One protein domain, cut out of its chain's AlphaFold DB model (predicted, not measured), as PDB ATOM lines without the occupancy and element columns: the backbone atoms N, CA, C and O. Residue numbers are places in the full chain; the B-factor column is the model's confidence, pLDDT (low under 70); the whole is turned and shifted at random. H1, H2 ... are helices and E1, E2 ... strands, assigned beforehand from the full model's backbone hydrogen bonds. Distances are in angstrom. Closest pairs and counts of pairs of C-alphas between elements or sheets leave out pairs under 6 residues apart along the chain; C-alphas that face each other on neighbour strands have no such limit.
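This is residues 7 to 125 of the 436 residues of an uncharacterized protein of Diploscapter pachys (UniProt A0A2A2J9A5). The model is one twisted sheet of five antiparallel strands, E3 E2 E1 E4 E5 side by side, with long loops running round it. The short helix H1 only grazes the sheet with residues 95 to 99, and the short helix H2 sits off the sheet, beyond the end where E4 begins and E5 ends. The printed part has 119 residues with two named helices and five named strands, in the order E1 E2 E3 E4 H1 E5 H2. The class is mixed, helices and strands, with under half of the residues, 51, in named elements. It is compact, with a radius of gyration of the C-alphas of 14.6 A, and spans 44 by 32 by 21 A.

Start at residues 7 to 25, which hold no named element and lead to E1, residues 26 to 32. E2, residues 37 to 45, makes a hairpin with E1; look at N 28 and O 42, 2.8 A apart and within hydrogen-bond range. E3, residues 50 to 53, makes a hairpin with E2, with N 43 and O 50 at 2.9 A. E1 E2 E3 are a meander, each strand the antiparallel neighbour of the one before. E4, residues 66 to 74, is antiparallel to E1 at 165 degrees, with N 29 and O 71 at 2.9 A. E1 E2 E3 E4 form a Greek key, a meander of three strands whose first strand is also the antiparallel neighbour of the fourth. H1, residues 95 to 101, is on the sheet but only grazes it. E5, residues 108 to 116, is antiparallel to E4 at 162 degrees, with N 70 and O 112 at 2.8 A. The edge strands are E3 and E5. H2, residues 120 to 125, is not on the sheet and is apart from H1. In H1 and H2 every O i to N i+4 pair is within hydrogen-bond range.

Find C-alpha 26 at (-39.041, 53.267, -29.572); from there E1 runs 19.5 A to C-alpha 32. E2 is 21.0 A long, E3 9.1 A, and E4 26.1 A from C-alpha 66 at (-20.617, 36.491, -26.722). H1 covers 9.9 A and E5 22.6 A. H2 runs 8.6 A and ends at C-alpha 125, (-20.937, 35.090, -10.046).

The C-alphas of Tyr 22 and Glu 124, the two farthest apart, are 45.0 A from each other. The printed part has no cut. The links E3 to E4, of 12 residues, and E4 to H1, of 20, are long. The mean pLDDT of the printed part is 90.0, and no printed residue is under 70.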
ATOM      1  N   PHE A   7     -17.796  43.101 -15.925       94.31
ATOM      2  CA  PHE A   7     -17.742  44.056 -14.821       94.31
ATOM      3  C   PHE A   7     -17.984  45.505 -15.265       94.31
ATOM      4  O   PHE A   7     -18.630  46.268 -14.543       94.31
ATOM      5  N   LEU A   8     -17.501  45.908 -16.443       93.12
ATOM      6  CA  LEU A   8     -17.663  47.275 -16.953       93.12
ATOM      7  C   LEU A   8     -19.108  47.562 -17.379       93.12
ATOM      8  O   LEU A   8     -19.578  48.682 -17.202       93.12
ATOM      9  N   ILE A   9     -19.831  46.544 -17.850       93.19
ATOM     10  CA  ILE A   9     -21.244  46.632 -18.256       93.19
ATOM     11  C   ILE A   9     -22.210  46.105 -17.191       93.19
ATOM     12  O   ILE A   9     -23.361  45.785 -17.481       93.19
ATOM     13  N   ARG A  10     -21.774  46.022 -15.929       93.44
ATOM     14  CA  ARG A  10     -22.633  45.587 -14.812       93.44
ATOM     15  C   ARG A  10     -23.819  46.522 -14.560       93.44
ATOM     16  O   ARG A  10     -24.773  46.138 -13.896       93.44
ATOM     17  N   LYS A  11     -23.728  47.762 -15.043       93.00
ATOM     18  CA  LYS A  11     -24.800  48.757 -14.996       93.00
ATOM     19  C   LYS A  11     -25.396  48.922 -16.387       93.00
ATOM     20  O   LYS A  11     -24.690  48.762 -17.381       93.00
ATOM     21  N   LYS A  12     -26.680  49.282 -16.425       91.62
ATOM     22  CA  LYS A  12     -27.400  49.588 -17.660       91.62
ATOM     23  C   LYS A  12     -26.617  50.624 -18.485       91.62
ATOM     24  O   LYS A  12     -26.231  51.645 -17.906       91.62
ATOM     25  N   PRO A  13     -26.393  50.393 -19.790       90.69
ATOM     26  CA  PRO A  13     -25.760  51.385 -20.646       90.69
ATOM     27  C   PRO A  13     -26.659  52.614 -20.804       90.69
ATOM     28  O   PRO A  13     -27.888  52.528 -20.747       90.69
ATOM     29  N   GLU A  14     -26.040  53.767 -21.031       90.69
ATOM     30  CA  GLU A  14     -26.766  54.942 -21.488       90.69
ATOM     31  C   GLU A  14     -27.106  54.757 -22.967       90.69
ATOM     32  O   GLU A  14     -26.220  54.577 -23.804       90.69
ATOM     33  N   ILE A  15     -28.399  54.762 -23.280       89.50
ATOM     34  CA  ILE A  15     -28.881  54.649 -24.652       89.50
ATOM     35  C   ILE A  15     -29.289  56.045 -25.087       89.50
ATOM     36  O   ILE A  15     -30.121  56.680 -24.444       89.50
ATOM     37  N   SER A  16     -28.687  56.522 -26.168       87.06
ATOM     38  CA  SER A  16     -29.049  57.784 -26.798       87.06
ATOM     39  C   SER A  16     -29.363  57.537 -28.264       87.06
ATOM     40  O   SER A  16     -28.782  56.661 -28.903       87.06
ATOM     41  N   TRP A  17     -30.309  58.305 -28.789       85.69
ATOM     42  CA  TRP A  17     -30.737  58.208 -30.174       85.69
ATOM     43  C   TRP A  17     -30.827  59.608 -30.761       85.69
ATOM     44  O   TRP A  17     -31.426  60.505 -30.166       85.69
ATOM     45  N   LYS A  18     -30.196  59.813 -31.917       84.06
ATOM     46  CA  LYS A  18     -30.180  61.107 -32.605       84.06
ATOM     47  C   LYS A  18     -31.232  61.103 -33.710       84.06
ATOM     48  O   LYS A  18     -31.339  60.128 -34.441       84.06
ATOM     49  N   GLY A  19     -31.972  62.202 -33.842       77.62
ATOM     50  CA  GLY A  19     -32.947  62.377 -34.925       77.62
ATOM     51  C   GLY A  19     -34.337  61.780 -34.669       77.62
ATOM     52  O   GLY A  19     -35.059  61.539 -35.628       77.62
ATOM     53  N   LEU A  20     -34.723  61.556 -33.406       79.69
ATOM     54  CA  LEU A  20     -36.118  61.260 -33.053       79.69
ATOM     55  C   LEU A  20     -36.994  62.497 -33.269       79.69
ATOM     56  O   LEU A  20     -36.667  63.578 -32.772       79.69
ATOM     57  N   GLN A  21     -38.111  62.327 -33.976       78.88
ATOM     58  CA  GLN A  21     -39.125  63.373 -34.111       78.88
ATOM     59  C   GLN A  21     -39.994  63.517 -32.848       78.88
ATOM     60  O   GLN A  21     -39.883  62.754 -31.884       78.88
ATOM     61  N   TYR A  22     -40.843  64.551 -32.827       72.06
ATOM     62  CA  TYR A  22     -41.666  64.923 -31.672       72.06
ATOM     63  C   TYR A  22     -42.880  64.011 -31.413       72.06
ATOM     64  O   TYR A  22     -43.676  64.303 -30.522       72.06
ATOM     65  N   ASP A  23     -43.033  62.912 -32.115       78.62
ATOM     66  CA  ASP A  23     -44.135  61.951 -32.012       78.62
ATOM     67  C   ASP A  23     -43.615  60.510 -31.900       78.62
ATOM     68  O   ASP A  23     -44.248  59.656 -31.283       78.62
ATOM     69  N   GLN A  24     -42.387  60.283 -32.355       85.25
ATOM     70  CA  GLN A  24     -41.749  58.980 -32.357       85.25
ATOM     71  C   GLN A  24     -41.391  58.468 -30.953       85.25
ATOM     72  O   GLN A  24     -40.804  59.163 -30.111       85.25
ATOM     73  N   SER A  25     -41.698  57.190 -30.742       90.06
ATOM     74  CA  SER A  25     -41.253  56.380 -29.613       90.06
ATOM     75  C   SER A  25     -40.621  55.081 -30.108       90.06
ATOM     76  O   SER A  25     -40.910  54.615 -31.218       90.06
ATOM     77  N   LEU A  26     -39.738  54.514 -29.286       92.94
ATOM     78  CA  LEU A  26     -39.041  53.267 -29.572       92.94
ATOM     79  C   LEU A  26     -39.275  52.228 -28.475       92.94
ATOM     80  O   LEU A  26     -39.270  52.544 -27.280       92.94
ATOM     81  N   THR A  27     -39.351  50.971 -28.904       94.50
ATOM     82  CA  THR A  27     -39.131  49.804 -28.051       94.50
ATOM     83  C   THR A  27     -37.686  49.362 -28.210       94.50
ATOM     84  O   THR A  27     -37.236  49.088 -29.320       94.50
ATOM     85  N   ILE A  28     -36.949  49.278 -27.106       95.25
ATOM     86  CA  ILE A  28     -35.557  48.834 -27.103       95.25
ATOM     87  C   ILE A  28     -35.453  47.496 -26.383       95.25
ATOM     88  O   ILE A  28     -35.906  47.361 -25.244       95.25
ATOM     89  N   LEU A  29     -34.800  46.539 -27.037       96.00
ATOM     90  CA  LEU A  29     -34.445  45.233 -26.497       96.00
ATOM     91  C   LEU A  29     -32.926  45.118 -26.406       96.00
ATOM     92  O   LEU A  29     -32.206  45.557 -27.301       96.00
ATOM     93  N   ILE A  30     -32.437  44.485 -25.347       96.38
ATOM     94  CA  ILE A  30     -31.062  43.996 -25.272       96.38
ATOM     95  C   ILE A  30     -31.135  42.486 -25.113       96.38
ATOM     96  O   ILE A  30     -31.650  42.003 -24.108       96.38
ATOM     97  N   VAL A  31     -30.620  41.751 -26.093       95.38
ATOM     98  CA  VAL A  31     -30.674  40.287 -26.152       95.38
ATOM     99  C   VAL A  31     -29.258  39.732 -26.145       95.38
ATOM    100  O   VAL A  31     -28.408  40.163 -26.923       95.38
ATOM    101  N   ASP A  32     -28.981  38.776 -25.267       93.69
ATOM    102  CA  ASP A  32     -27.719  38.044 -25.262       93.69
ATOM    103  C   ASP A  32     -27.808  36.874 -26.239       93.69
ATOM    104  O   ASP A  32     -28.449  35.867 -25.953       93.69
ATOM    105  N   ALA A  33     -27.162  36.989 -27.397       90.62
ATOM    106  CA  ALA A  33     -27.176  35.941 -28.412       90.62
ATOM    107  C   ALA A  33     -26.350  34.706 -28.010       90.62
ATOM    108  O   ALA A  33     -26.524  33.644 -28.597       90.62
ATOM    109  N   GLY A  34     -25.445  34.826 -27.029       86.44
ATOM    110  CA  GLY A  34     -24.648  33.698 -26.543       86.44
ATOM    111  C   GLY A  34     -25.423  32.786 -25.598       86.44
ATOM    112  O   GLY A  34     -25.248  31.572 -25.644       86.44
ATOM    113  N   PHE A  35     -26.287  33.367 -24.763       87.25
ATOM    114  CA  PHE A  35     -27.119  32.622 -23.810       87.25
ATOM    115  C   PHE A  35     -28.594  32.539 -24.214       87.25
ATOM    116  O   PHE A  35     -29.357  31.818 -23.578       87.25
ATOM    117  N   GLY A  36     -28.995  33.257 -25.264       90.00
ATOM    118  CA  GLY A  36     -30.378  33.336 -25.719       90.00
ATOM    119  C   GLY A  36     -31.294  33.999 -24.697       90.00
ATOM    120  O   GLY A  36     -32.420  33.555 -24.548       90.00
ATOM    121  N   THR A  37     -30.835  35.005 -23.946       92.38
ATOM    122  CA  THR A  37     -31.631  35.638 -22.876       92.38
ATOM    123  C   THR A  37     -32.033  37.067 -23.227       92.38
ATOM    124  O   THR A  37     -31.283  37.794 -23.880       92.38
ATOM    125  N   LEU A  38     -33.206  37.499 -22.755       95.06
ATOM    126  CA  LEU A  38     -33.614  38.903 -22.800       95.06
ATOM    127  C   LEU A  38     -33.045  39.636 -21.581       95.06
ATOM    128  O   LEU A  38     -33.463  39.419 -20.443       95.06
ATOM    129  N   ASN A  39     -32.080  40.513 -21.826       94.75
ATOM    130  CA  ASN A  39     -31.313  41.193 -20.792       94.75
ATOM    131  C   ASN A  39     -31.893  42.556 -20.416       94.75
ATOM    132  O   ASN A  39     -31.612  43.041 -19.329       94.75
ATOM    133  N   TYR A  40     -32.654  43.205 -21.292       95.94
ATOM    134  CA  TYR A  40     -33.327  44.468 -20.989       95.94
ATOM    135  C   TYR A  40     -34.445  44.713 -21.988       95.94
ATOM    136  O   TYR A  40     -34.279  44.433 -23.175       95.94
ATOM    137  N   MET A  41     -35.548  45.288 -21.519       95.38
ATOM    138  CA  MET A  41     -36.635  45.725 -22.383       95.38
ATOM    139  C   MET A  41     -37.274  46.996 -21.846       95.38
ATOM    140  O   MET A  41     -37.685  47.064 -20.685       95.38
ATOM    141  N   VAL A  42     -37.404  47.988 -22.720       95.06
ATOM    142  CA  VAL A  42     -38.090  49.247 -22.436       95.06
ATOM    143  C   VAL A  42     -38.956  49.649 -23.620       95.06
ATOM    144  O   VAL A  42     -38.514  49.569 -24.762       95.06
ATOM    145  N   THR A  43     -40.181  50.084 -23.345       93.88
ATOM    146  CA  THR A  43     -41.102  50.657 -24.338       93.88
ATOM    147  C   THR A  43     -41.214  52.162 -24.137       93.88
ATOM    148  O   THR A  43     -40.804  52.684 -23.097       93.88
ATOM    149  N   ASP A  44     -41.771  52.870 -25.119       90.94
ATOM    150  CA  ASP A  44     -42.060  54.310 -25.036       90.94
ATOM    151  C   ASP A  44     -40.822  55.197 -24.783       90.94
ATOM    152  O   ASP A  44     -40.905  56.313 -24.248       90.94
ATOM    153  N   PHE A  45     -39.643  54.706 -25.178       90.69
ATOM    154  CA  PHE A  45     -38.385  55.436 -25.075       90.69
ATOM    155  C   PHE A  45     -38.315  56.546 -26.141       90.69
ATOM    156  O   PHE A  45     -38.711  56.304 -27.282       90.69
ATOM    157  N   PRO A  46     -37.789  57.751 -25.834       86.94
ATOM    158  CA  PRO A  46     -37.228  58.207 -24.552       86.94
ATOM    159  C   PRO A  46     -38.220  58.955 -23.640       86.94
ATOM    160  O   PRO A  46     -37.829  59.426 -22.577       86.94
ATOM    161  N   ARG A  47     -39.483  59.122 -24.050       81.62
ATOM    162  CA  ARG A  47     -40.411  60.111 -23.463       81.62
ATOM    163  C   ARG A  47     -41.023  59.694 -22.137       81.62
ATOM    164  O   ARG A  47     -41.013  60.465 -21.182       81.62
ATOM    165  N   LYS A  48     -41.615  58.502 -22.105       86.56
ATOM    166  CA  LYS A  48     -42.252  57.916 -20.918       86.56
ATOM    167  C   LYS A  48     -41.817  56.458 -20.808       86.56
ATOM    168  O   LYS A  48     -42.662  55.572 -20.880       86.56
ATOM    169  N   PRO A  49     -40.500  56.210 -20.688       90.25
ATOM    170  CA  PRO A  49     -39.953  54.874 -20.804       90.25
ATOM    171  C   PRO A  49     -40.562  53.956 -19.746       90.25
ATOM    172  O   PRO A  49     -40.421  54.205 -18.547       90.25
ATOM    173  N   LYS A  50     -41.208  52.882 -20.193       93.19
ATOM    174  CA  LYS A  50     -41.729  51.836 -19.319       93.19
ATOM    175  C   LYS A  50     -40.816  50.625 -19.420       93.19
ATOM    176  O   LYS A  50     -40.722  49.981 -20.461       93.19
ATOM    177  N   VAL A  51     -40.102  50.340 -18.337       93.94
ATOM    178  CA  VAL A  51     -39.230  49.165 -18.259       93.94
ATOM    179  C   VAL A  51     -40.107  47.937 -18.035       93.94
ATOM    180  O   VAL A  51     -40.826  47.873 -17.040       93.94
ATOM    181  N   LEU A  52     -40.073  46.997 -18.979       92.88
ATOM    182  CA  LEU A  52     -40.775  45.712 -18.869       92.88
ATOM    183  C   LEU A  52     -39.848  44.613 -18.345       92.88
ATOM    184  O   LEU A  52     -40.298  43.718 -17.636       92.88
ATOM    185  N   VAL A  53     -38.553  44.708 -18.658       94.00
ATOM    186  CA  VAL A  53     -37.511  43.826 -18.121       94.00
ATOM    187  C   VAL A  53     -36.348  44.686 -17.657       94.00
ATOM    188  O   VAL A  53     -35.748  45.404 -18.462       94.00
ATOM    189  N   ASP A  54     -36.032  44.615 -16.363       94.56
ATOM    190  CA  ASP A  54     -34.885  45.307 -15.779       94.56
ATOM    191  C   ASP A  54     -33.568  44.831 -16.384       94.56
ATOM    192  O   ASP A  54     -33.415  43.672 -16.767       94.56
ATOM    193  N   TYR A  55     -32.589  45.736 -16.446       95.19
ATOM    194  CA  TYR A  55     -31.297  45.419 -17.043       95.19
ATOM    195  C   TYR A  55     -30.573  44.325 -16.251       95.19
ATOM    196  O   TYR A  55     -30.233  44.500 -15.077       95.19
ATOM    197  N   ARG A  56     -30.262  43.229 -16.936       92.25
ATOM    198  CA  ARG A  56     -29.439  42.122 -16.462       92.25
ATOM    199  C   ARG A  56     -28.151  42.083 -17.263       92.25
ATOM    200  O   ARG A  56     -28.137  42.159 -18.491       92.25
ATOM    201  N   LEU A  57     -27.044  41.954 -16.547       91.25
ATOM    202  CA  LEU A  57     -25.737  41.889 -17.177       91.25
ATOM    203  C   LEU A  57     -25.563  40.555 -17.913       91.25
ATOM    204  O   LEU A  57     -26.095  39.525 -17.501       91.25
ATOM    205  N   SER A  58     -24.765  40.584 -18.973       90.00
ATOM    206  CA  SER A  58     -24.274  39.373 -19.614       90.00
ATOM    207  C   SER A  58     -23.131  38.774 -18.784       90.00
ATOM    208  O   SER A  58     -21.990  39.236 -18.844       90.00
ATOM    209  N   ASP A  59     -23.447  37.770 -17.960       87.06
ATOM    210  CA  ASP A  59     -22.496  37.060 -17.092       87.06
ATOM    211  C   ASP A  59     -21.604  36.094 -17.914       87.06
ATOM    212  O   ASP A  59     -21.484  34.925 -17.551       87.06
ATOM    213  N   ASN A  60     -20.999  36.527 -19.030       89.69
ATOM    214  CA  ASN A  60     -20.184  35.633 -19.856       89.69
ATOM    215  C   ASN A  60     -18.938  35.146 -19.105       89.69
ATOM    216  O   ASN A  60     -17.994  35.887 -18.823       89.69
ATOM    217  N   TYR A  61     -18.948  33.856 -18.795       86.25
ATOM    218  CA  TYR A  61     -17.906  33.154 -18.061       86.25
ATOM    219  C   TYR A  61     -17.059  32.249 -18.967       86.25
ATOM    220  O   TYR A  61     -16.065  31.688 -18.506       86.25
ATOM    221  N   HIS A  62     -17.412  32.125 -20.250       83.19
ATOM    222  CA  HIS A  62     -16.682  31.315 -21.219       83.19
ATOM    223  C   HIS A  62     -15.425  32.031 -21.723       83.19
ATOM    224  O   HIS A  62     -15.303  33.254 -21.699       83.19
ATOM    225  N   SER A  63     -14.463  31.260 -22.233       78.94
ATOM    226  CA  SER A  63     -13.279  31.829 -22.887       78.94
ATOM    227  C   SER A  63     -13.624  32.573 -24.181       78.94
ATOM    228  O   SER A  63     -12.948  33.547 -24.516       78.94
ATOM    229  N   ALA A  64     -14.657  32.117 -24.894       86.12
ATOM    230  CA  ALA A  64     -15.150  32.744 -26.108       86.12
ATOM    231  C   ALA A  64     -16.046  33.956 -25.782       86.12
ATOM    232  O   ALA A  64     -16.853  33.893 -24.849       86.12
ATOM    233  N   PRO A  65     -15.920  35.065 -26.528       90.88
ATOM    234  CA  PRO A  65     -16.806  36.205 -26.360       90.88
ATOM    235  C   PRO A  65     -18.218  35.892 -26.876       90.88
ATOM    236  O   PRO A  65     -18.382  35.125 -27.823       90.88
ATOM    237  N   ASN A  66     -19.224  36.534 -26.291       91.12
ATOM    238  CA  ASN A  66     -20.617  36.491 -26.722       91.12
ATOM    239  C   ASN A  66     -21.077  37.864 -27.229       91.12
ATOM    240  O   ASN A  66     -20.476  38.898 -26.933       91.12
ATOM    241  N   ALA A  67     -22.137  37.873 -28.031       93.31
ATOM    242  CA  ALA A  67     -22.703  39.092 -28.592       93.31
ATOM    243  C   ALA A  67     -23.965  39.490 -27.823       93.31
ATOM    244  O   ALA A  67     -24.933  38.737 -27.773       93.31
ATOM    245  N   LEU A  68     -23.955  40.694 -27.259       94.50
ATOM    246  CA  LEU A  68     -25.124  41.345 -26.693       94.50
ATOM    247  C   LEU A  68     -25.670  42.320 -27.744       94.50
ATOM    248  O   LEU A  68     -25.007  43.293 -28.107       94.50
ATOM    249  N   VAL A  69     -26.848  42.021 -28.278       95.31
ATOM    250  CA  VAL A  69     -27.465  42.745 -29.391       95.31
ATOM    251  C   VAL A  69     -28.487  43.729 -28.838       95.31
ATOM    252  O   VAL A  69     -29.407  43.341 -28.123       95.31
ATOM    253  N   VAL A  70     -28.323  45.007 -29.164       95.69
ATOM    254  CA  VAL A  70     -29.283  46.071 -28.865       95.69
ATOM    255  C   VAL A  70     -30.125  46.302 -30.108       95.69
ATOM    256  O   VAL A  70     -29.591  46.663 -31.158       95.69
ATOM    257  N   LEU A  71     -31.428  46.100 -29.984       95.69
ATOM    258  CA  LEU A  71     -32.401  46.253 -31.058       95.69
ATOM    259  C   LEU A  71     -33.346  47.393 -30.700       95.69
ATOM    260  O   LEU A  71     -33.816  47.468 -29.567       95.69
ATOM    261  N   ALA A  72     -33.616  48.273 -31.657       95.06
ATOM    262  CA  ALA A  72     -34.573  49.358 -31.514       95.06
ATOM    263  C   ALA A  72     -35.665  49.212 -32.573       95.06
ATOM    264  O   ALA A  72     -35.375  49.233 -33.770       95.06
ATOM    265  N   PHE A  73     -36.906  49.088 -32.117       94.69
ATOM    266  CA  PHE A  73     -38.096  48.974 -32.947       94.69
ATOM    267  C   PHE A  73     -38.930  50.243 -32.849       94.69
ATOM    268  O   PHE A  73     -39.051  50.824 -31.766       94.69
ATOM    269  N   LYS A  74     -39.527  50.665 -33.961       92.06
ATOM    270  CA  LYS A  74     -40.510  51.749 -33.955       92.06
ATOM    271  C   LYS A  74     -41.760  51.297 -33.188       92.06
ATOM    272  O   LYS A  74     -42.289  50.230 -33.458       92.06
ATOM    273  N   SER A  75     -42.229  52.098 -32.229       87.19
ATOM    274  CA  SER A  75     -43.416  51.771 -31.410       87.19
ATOM    275  C   SER A  75     -44.560  52.779 -31.535       87.19
ATOM    276  O   SER A  75     -45.580  52.666 -30.863       87.19
ATOM    277  N   GLU A  76     -44.400  53.794 -32.376       83.75
ATOM    278  CA  GLU A  76     -45.390  54.853 -32.544       83.75
ATOM    279  C   GLU A  76     -46.705  54.322 -33.135       83.75
ATOM    280  O   GLU A  76     -46.708  53.667 -34.175       83.75
ATOM    281  N   GLY A  77     -47.826  54.622 -32.472       79.50
ATOM    282  CA  GLY A  77     -49.161  54.211 -32.921       79.50
ATOM    283  C   GLY A  77     -49.455  52.714 -32.779       79.50
ATOM    284  O   GLY A  77     -50.545  52.285 -33.153       79.50
ATOM    285  N   LYS A  78     -48.524  51.926 -32.222       83.38
ATOM    286  CA  LYS A  78     -48.680  50.486 -31.991       83.38
ATOM    287  C   LYS A  78     -48.990  50.184 -30.517       83.38
ATOM    288  O   LYS A  78     -48.582  50.941 -29.632       83.38
ATOM    289  N   PRO A  79     -49.722  49.092 -30.224       85.44
ATOM    290  CA  PRO A  79     -49.880  48.622 -28.854       85.44
ATOM    291  C   PRO A  79     -48.517  48.268 -28.244       85.44
ATOM    292  O   PRO A  79     -47.593  47.846 -28.939       85.44
ATOM    293  N   ALA A  80     -48.394  48.441 -26.927       85.94
ATOM    294  CA  ALA A  80     -47.175  48.085 -26.216       85.94
ATOM    295  C   ALA A  80     -46.914  46.572 -26.345       85.94
ATOM    296  O   ALA A  80     -47.835  45.794 -26.076       85.94
ATOM    297  N   PRO A  81     -45.687  46.150 -26.699       90.75
ATOM    298  CA  PRO A  81     -45.370  44.736 -26.811       90.75
ATOM    299  C   PRO A  81     -45.598  43.987 -25.498       90.75
ATOM    300  O   PRO A  81     -45.290  44.487 -24.411       90.75
ATOM    301  N   VAL A  82     -46.118  42.769 -25.608       90.94
ATOM    302  CA  VAL A  82     -46.466  41.902 -24.487       90.94
ATOM    303  C   VAL A  82     -45.469  40.753 -24.424       90.94
ATOM    304  O   VAL A  82     -45.201  40.072 -25.416       90.94
ATOM    305  N   LEU A  83     -44.890  40.550 -23.241       90.38
ATOM    306  CA  LEU A  83     -44.046  39.391 -22.975       90.38
ATOM    307  C   LEU A  83     -44.910  38.124 -22.858       90.38
ATOM    308  O   LEU A  83     -46.044  38.214 -22.380       90.38
ATOM    309  N   PRO A  84     -44.377  36.946 -23.225       86.38
ATOM    310  CA  PRO A  84     -45.043  35.672 -22.970       86.38
ATOM    311  C   PRO A  84     -45.451  35.533 -21.497       86.38
ATOM    312  O   PRO A  84     -44.723  35.961 -20.600       86.38
ATOM    313  N   SER A  85     -46.613  34.934 -21.229       84.31
ATOM    314  CA  SER A  85     -47.140  34.780 -19.863       84.31
ATOM    315  C   SER A  85     -46.273  33.884 -18.972       84.31
ATOM    316  O   SER A  85     -46.301  34.015 -17.751       84.31
ATOM    317  N   ASP A  86     -45.495  32.997 -19.582       83.75
ATOM    318  CA  ASP A  86     -44.526  32.093 -18.971       83.75
ATOM    319  C   ASP A  86     -43.093  32.653 -18.962       83.75
ATOM    320  O   ASP A  86     -42.157  31.944 -18.586       83.75
ATOM    321  N   PHE A  87     -42.900  33.919 -19.355       88.44
ATOM    322  CA  PHE A  87     -41.579  34.535 -19.405       88.44
ATOM    323  C   PHE A  87     -40.879  34.483 -18.043       88.44
ATOM    324  O   PHE A  87     -41.366  34.996 -17.032       88.44
ATOM    325  N   SER A  88     -39.667  33.935 -18.057       85.12
ATOM    326  CA  SER A  88     -38.716  34.026 -16.961       85.12
ATOM    327  C   SER A  88     -37.447  34.696 -17.461       85.12
ATOM    328  O   SER A  88     -36.968  34.437 -18.561       85.12
ATOM    329  N   ALA A  89     -36.837  35.531 -16.627       79.94
ATOM    330  CA  ALA A  89     -35.593  36.189 -17.000       79.94
ATOM    331  C   ALA A  89     -34.447  35.186 -17.262       79.94
ATOM    332  O   ALA A  89     -33.478  35.536 -17.933       79.94
ATOM    333  N   ASP A  90     -34.542  33.969 -16.714       78.88
ATOM    334  CA  ASP A  90     -33.555  32.895 -16.877       78.88
ATOM    335  C   ASP A  90     -33.922  31.888 -17.989       78.88
ATOM    336  O   ASP A  90     -33.169  30.942 -18.218       78.88
ATOM    337  N   SER A  91     -35.059  32.058 -18.680       84.25
ATOM    338  CA  SER A  91     -35.458  31.182 -19.790       84.25
ATOM    339  C   SER A  91     -34.886  31.638 -21.132       84.25
ATOM    340  O   SER A  91     -34.622  32.823 -21.340       84.25
ATOM    341  N   LEU A  92     -34.760  30.690 -22.065       89.00
ATOM    342  CA  LEU A  92     -34.436  30.983 -23.460       89.00
ATOM    343  C   LEU A  92     -35.518  31.886 -24.067       89.00
ATOM    344  O   LEU A  92     -36.704  31.566 -24.037       89.00
ATOM    345  N   PHE A  93     -35.091  33.015 -24.613       92.62
ATOM    346  CA  PHE A  93     -35.917  34.019 -25.257       92.62
ATOM    347  C   PHE A  93     -35.868  33.841 -26.774       92.62
ATOM    348  O   PHE A  93     -34.828  34.031 -27.408       92.62
ATOM    349  N   ASP A  94     -37.014  33.498 -27.359       91.62
ATOM    350  CA  ASP A  94     -37.178  33.414 -28.805       91.62
ATOM    351  C   ASP A  94     -37.526  34.797 -29.370       91.62
ATOM    352  O   ASP A  94     -38.682  35.226 -29.369       91.62
ATOM    353  N   LEU A  95     -36.496  35.503 -29.842       92.62
ATOM    354  CA  LEU A  95     -36.645  36.822 -30.451       92.62
ATOM    355  C   LEU A  95     -37.535  36.780 -31.701       92.62
ATOM    356  O   LEU A  95     -38.351  37.677 -31.885       92.62
ATOM    357  N   SER A  96     -37.395  35.756 -32.545       92.31
ATOM    358  CA  SER A  96     -38.145  35.650 -33.800       92.31
ATOM    359  C   SER A  96     -39.635  35.487 -33.527       92.31
ATOM    360  O   SER A  96     -40.452  36.208 -34.095       92.31
ATOM    361  N   LYS A  97     -39.989  34.588 -32.601       92.69
ATOM    362  CA  LYS A  97     -41.373  34.411 -32.163       92.69
ATOM    363  C   LYS A  97     -41.915  35.677 -31.503       92.69
ATOM    364  O   LYS A  97     -43.004  36.118 -31.848       92.69
ATOM    365  N   PHE A  98     -41.137  36.306 -30.620       93.50
ATOM    366  CA  PHE A  98     -41.536  37.558 -29.979       93.50
ATOM    367  C   PHE A  98     -41.825  38.674 -30.996       93.50
ATOM    368  O   PHE A  98     -42.803  39.405 -30.834       93.50
ATOM    369  N   MET A  99     -41.000  38.802 -32.042       93.75
ATOM    370  CA  MET A  99     -41.198  39.792 -33.102       93.75
ATOM    371  C   MET A  99     -42.463  39.525 -33.919       93.75
ATOM    372  O   MET A  99     -43.178  40.471 -34.241       93.75
ATOM    373  N   LEU A 100     -42.759  38.259 -34.222       93.50
ATOM    374  CA  LEU A 100     -43.978  37.860 -34.927       93.50
ATOM    375  C   LEU A 100     -45.234  38.118 -34.083       93.50
ATOM    376  O   LEU A 100     -46.176  38.738 -34.568       93.50
ATOM    377  N   ASP A 101     -45.220  37.704 -32.815       93.31
ATOM    378  CA  ASP A 101     -46.364  37.822 -31.902       93.31
ATOM    379  C   ASP A 101     -46.723  39.290 -31.590       93.31
ATOM    380  O   ASP A 101     -47.858  39.589 -31.222       93.31
ATOM    381  N   ASN A 102     -45.764  40.211 -31.746       93.62
ATOM    382  CA  ASN A 102     -45.928  41.640 -31.460       93.62
ATOM    383  C   ASN A 102     -45.904  42.539 -32.707       93.62
ATOM    384  O   ASN A 102     -45.837  43.757 -32.556       93.62
ATOM    385  N   ASP A 103     -45.946  41.966 -33.917       92.62
ATOM    386  CA  ASP A 103     -45.916  42.716 -35.184       92.62
ATOM    387  C   ASP A 103     -44.721  43.693 -35.295       92.62
ATOM    388  O   ASP A 103     -44.859  44.843 -35.705       92.62
ATOM    389  N   LEU A 104     -43.527  43.242 -34.888       91.31
ATOM    390  CA  LEU A 104     -42.288  44.040 -34.874       91.31
ATOM    391  C   LEU A 104     -41.339  43.725 -36.041       91.31
ATOM    392  O   LEU A 104     -40.259  44.312 -36.132       91.31
ATOM    393  N   SER A 105     -41.697  42.777 -36.910       87.38
ATOM    394  CA  SER A 105     -40.802  42.233 -37.944       87.38
ATOM    395  C   SER A 105     -40.257  43.294 -38.904       87.38
ATOM    396  O   SER A 105     -39.074  43.253 -39.238       87.38
ATOM    397  N   ASP A 106     -41.087  44.271 -39.275       89.69
ATOM    398  CA  ASP A 106     -40.738  45.331 -40.231       89.69
ATOM    399  C   ASP A 106     -40.317  46.653 -39.556       89.69
ATOM    400  O   ASP A 106     -39.953  47.616 -40.229       89.69
ATOM    401  N   ASP A 107     -40.328  46.712 -38.219       91.81
ATOM    402  CA  ASP A 107     -40.134  47.956 -37.461       91.81
ATOM    403  C   ASP A 107     -38.716  48.150 -36.925       91.81
ATOM    404  O   ASP A 107     -38.468  49.087 -36.157       91.81
ATOM    405  N   LEU A 108     -37.772  47.272 -37.269       93.75
ATOM    406  CA  LEU A 108     -36.394  47.384 -36.799       93.75
ATOM    407  C   LEU A 108     -35.721  48.618 -37.418       93.75
ATOM    408  O   LEU A 108     -35.338  48.625 -38.585       93.75
ATOM    409  N   VAL A 109     -35.521  49.654 -36.606       93.00
ATOM    410  CA  VAL A 109     -34.917  50.928 -37.028       93.00
ATOM    411  C   VAL A 109     -33.479  51.097 -36.546       93.00
ATOM    412  O   VAL A 109     -32.768  51.974 -37.033       93.00
ATOM    413  N   GLY A 110     -33.027  50.272 -35.597       91.50
ATOM    414  CA  GLY A 110     -31.676  50.351 -35.053       91.50
ATOM    415  C   GLY A 110     -31.133  49.021 -34.566       91.50
ATOM    416  O   GLY A 110     -31.836  48.242 -33.929       91.50
ATOM    417  N   LEU A 111     -29.843  48.808 -34.823       93.94
ATOM    418  CA  LEU A 111     -29.096  47.651 -34.356       93.94
ATOM    419  C   LEU A 111     -27.711  48.092 -33.887       93.94
ATOM    420  O   LEU A 111     -26.997  48.811 -34.584       93.94
ATOM    421  N   SER A 112     -27.321  47.635 -32.703       93.69
ATOM    422  CA  SER A 112     -25.960  47.766 -32.193       93.69
ATOM    423  C   SER A 112     -25.528  46.462 -31.541       93.69
ATOM    424  O   SER A 112     -26.348  45.725 -31.000       93.69
ATOM    425  N   VAL A 113     -24.233  46.159 -31.598       93.75
ATOM    426  CA  VAL A 113     -23.675  44.923 -31.046       93.75
ATOM    427  C   VAL A 113     -22.570  45.267 -30.065       93.75
ATOM    428  O   VAL A 113     -21.614  45.970 -30.392       93.75
ATOM    429  N   ILE A 114     -22.685  44.722 -28.859       93.25
ATOM    430  CA  ILE A 114     -21.675  44.801 -27.814       93.25
ATOM    431  C   ILE A 114     -21.058  43.409 -27.691       93.25
ATOM    432  O   ILE A 114     -21.724  42.450 -27.314       93.25
ATOM    433  N   ILE A 115     -19.773  43.289 -28.018       94.69
ATOM    434  CA  ILE A 115     -19.041  42.031 -27.847       94.69
ATOM    435  C   ILE A 115     -18.593  41.940 -26.393       94.69
ATOM    436  O   ILE A 115     -17.765  42.739 -25.958       94.69
ATOM    437  N   VAL A 116     -19.119  40.980 -25.645       94.38
ATOM    438  CA  VAL A 116     -18.830  40.784 -24.226       94.38
ATOM    439  C   VAL A 116     -17.840  39.627 -24.075       94.38
ATOM    440  O   VAL A 116     -18.002  38.546 -24.631       94.38
ATOM    441  N   GLY A 117     -16.730  39.883 -23.390       93.25
ATOM    442  CA  GLY A 117     -15.723  38.875 -23.068       93.25
ATOM    443  C   GLY A 117     -16.011  38.205 -21.729       93.25
ATOM    444  O   GLY A 117     -17.115  38.265 -21.212       93.25
ATOM    445  N   SER A 118     -14.972  37.637 -21.123       90.69
ATOM    446  CA  SER A 118     -15.036  37.058 -19.778       90.69
ATOM    447  C   SER A 118     -14.006  37.703 -18.855       90.69
ATOM    448  O   SER A 118     -12.874  37.991 -19.274       90.69
ATOM    449  N   ASP A 119     -14.395  37.896 -17.598       90.75
ATOM    450  CA  ASP A 119     -13.567  38.406 -16.510       90.75
ATOM    451  C   ASP A 119     -13.787  37.617 -15.205       90.75
ATOM    452  O   ASP A 119     -14.615  36.708 -15.124       90.75
ATOM    453  N   ALA A 120     -13.016  37.959 -14.169       90.31
ATOM    454  CA  ALA A 120     -13.117  37.306 -12.866       90.31
ATOM    455  C   ALA A 120     -14.485  37.516 -12.194       90.31
ATOM    456  O   ALA A 120     -14.945  36.652 -11.456       90.31
ATOM    457  N   PHE A 121     -15.150  38.639 -12.472       91.44
ATOM    458  CA  PHE A 121     -16.443  38.973 -11.885       91.44
ATOM    459  C   PHE A 121     -17.561  38.058 -12.399       91.44
ATOM    460  O   PHE A 121     -18.317  37.511 -11.594       91.44
ATOM    461  N   ALA A 122     -17.650  37.850 -13.714       91.25
ATOM    462  CA  ALA A 122     -18.636  36.946 -14.303       91.25
ATOM    463  C   ALA A 122     -18.392  35.489 -13.888       91.25
ATOM    464  O   ALA A 122     -19.339  34.793 -13.519       91.25
ATOM    465  N   ILE A 123     -17.129  35.046 -13.882       88.81
ATOM    466  CA  ILE A 123     -16.767  33.688 -13.452       88.81
ATOM    467  C   ILE A 123     -17.172  33.459 -11.989       88.81
ATOM    468  O   ILE A 123     -17.822  32.461 -11.688       88.81
ATOM    469  N   GLU A 124     -16.858  34.390 -11.085       86.62
ATOM    470  CA  GLU A 124     -17.197  34.251  -9.665       86.62
ATOM    471  C   GLU A 124     -18.711  34.237  -9.431       86.62
ATOM    472  O   GLU A 124     -19.220  33.408  -8.677       86.62
ATOM    473  N   ARG A 125     -19.468  35.099 -10.123       87.81
ATOM    474  CA  ARG A 125     -20.937  35.090 -10.046       87.81
ATOM    475  C   ARG A 125     -21.523  33.749 -10.470       87.81
ATOM    476  O   ARG A 125     -22.451  33.259  -9.829       87.81
TER     477      ARG A 125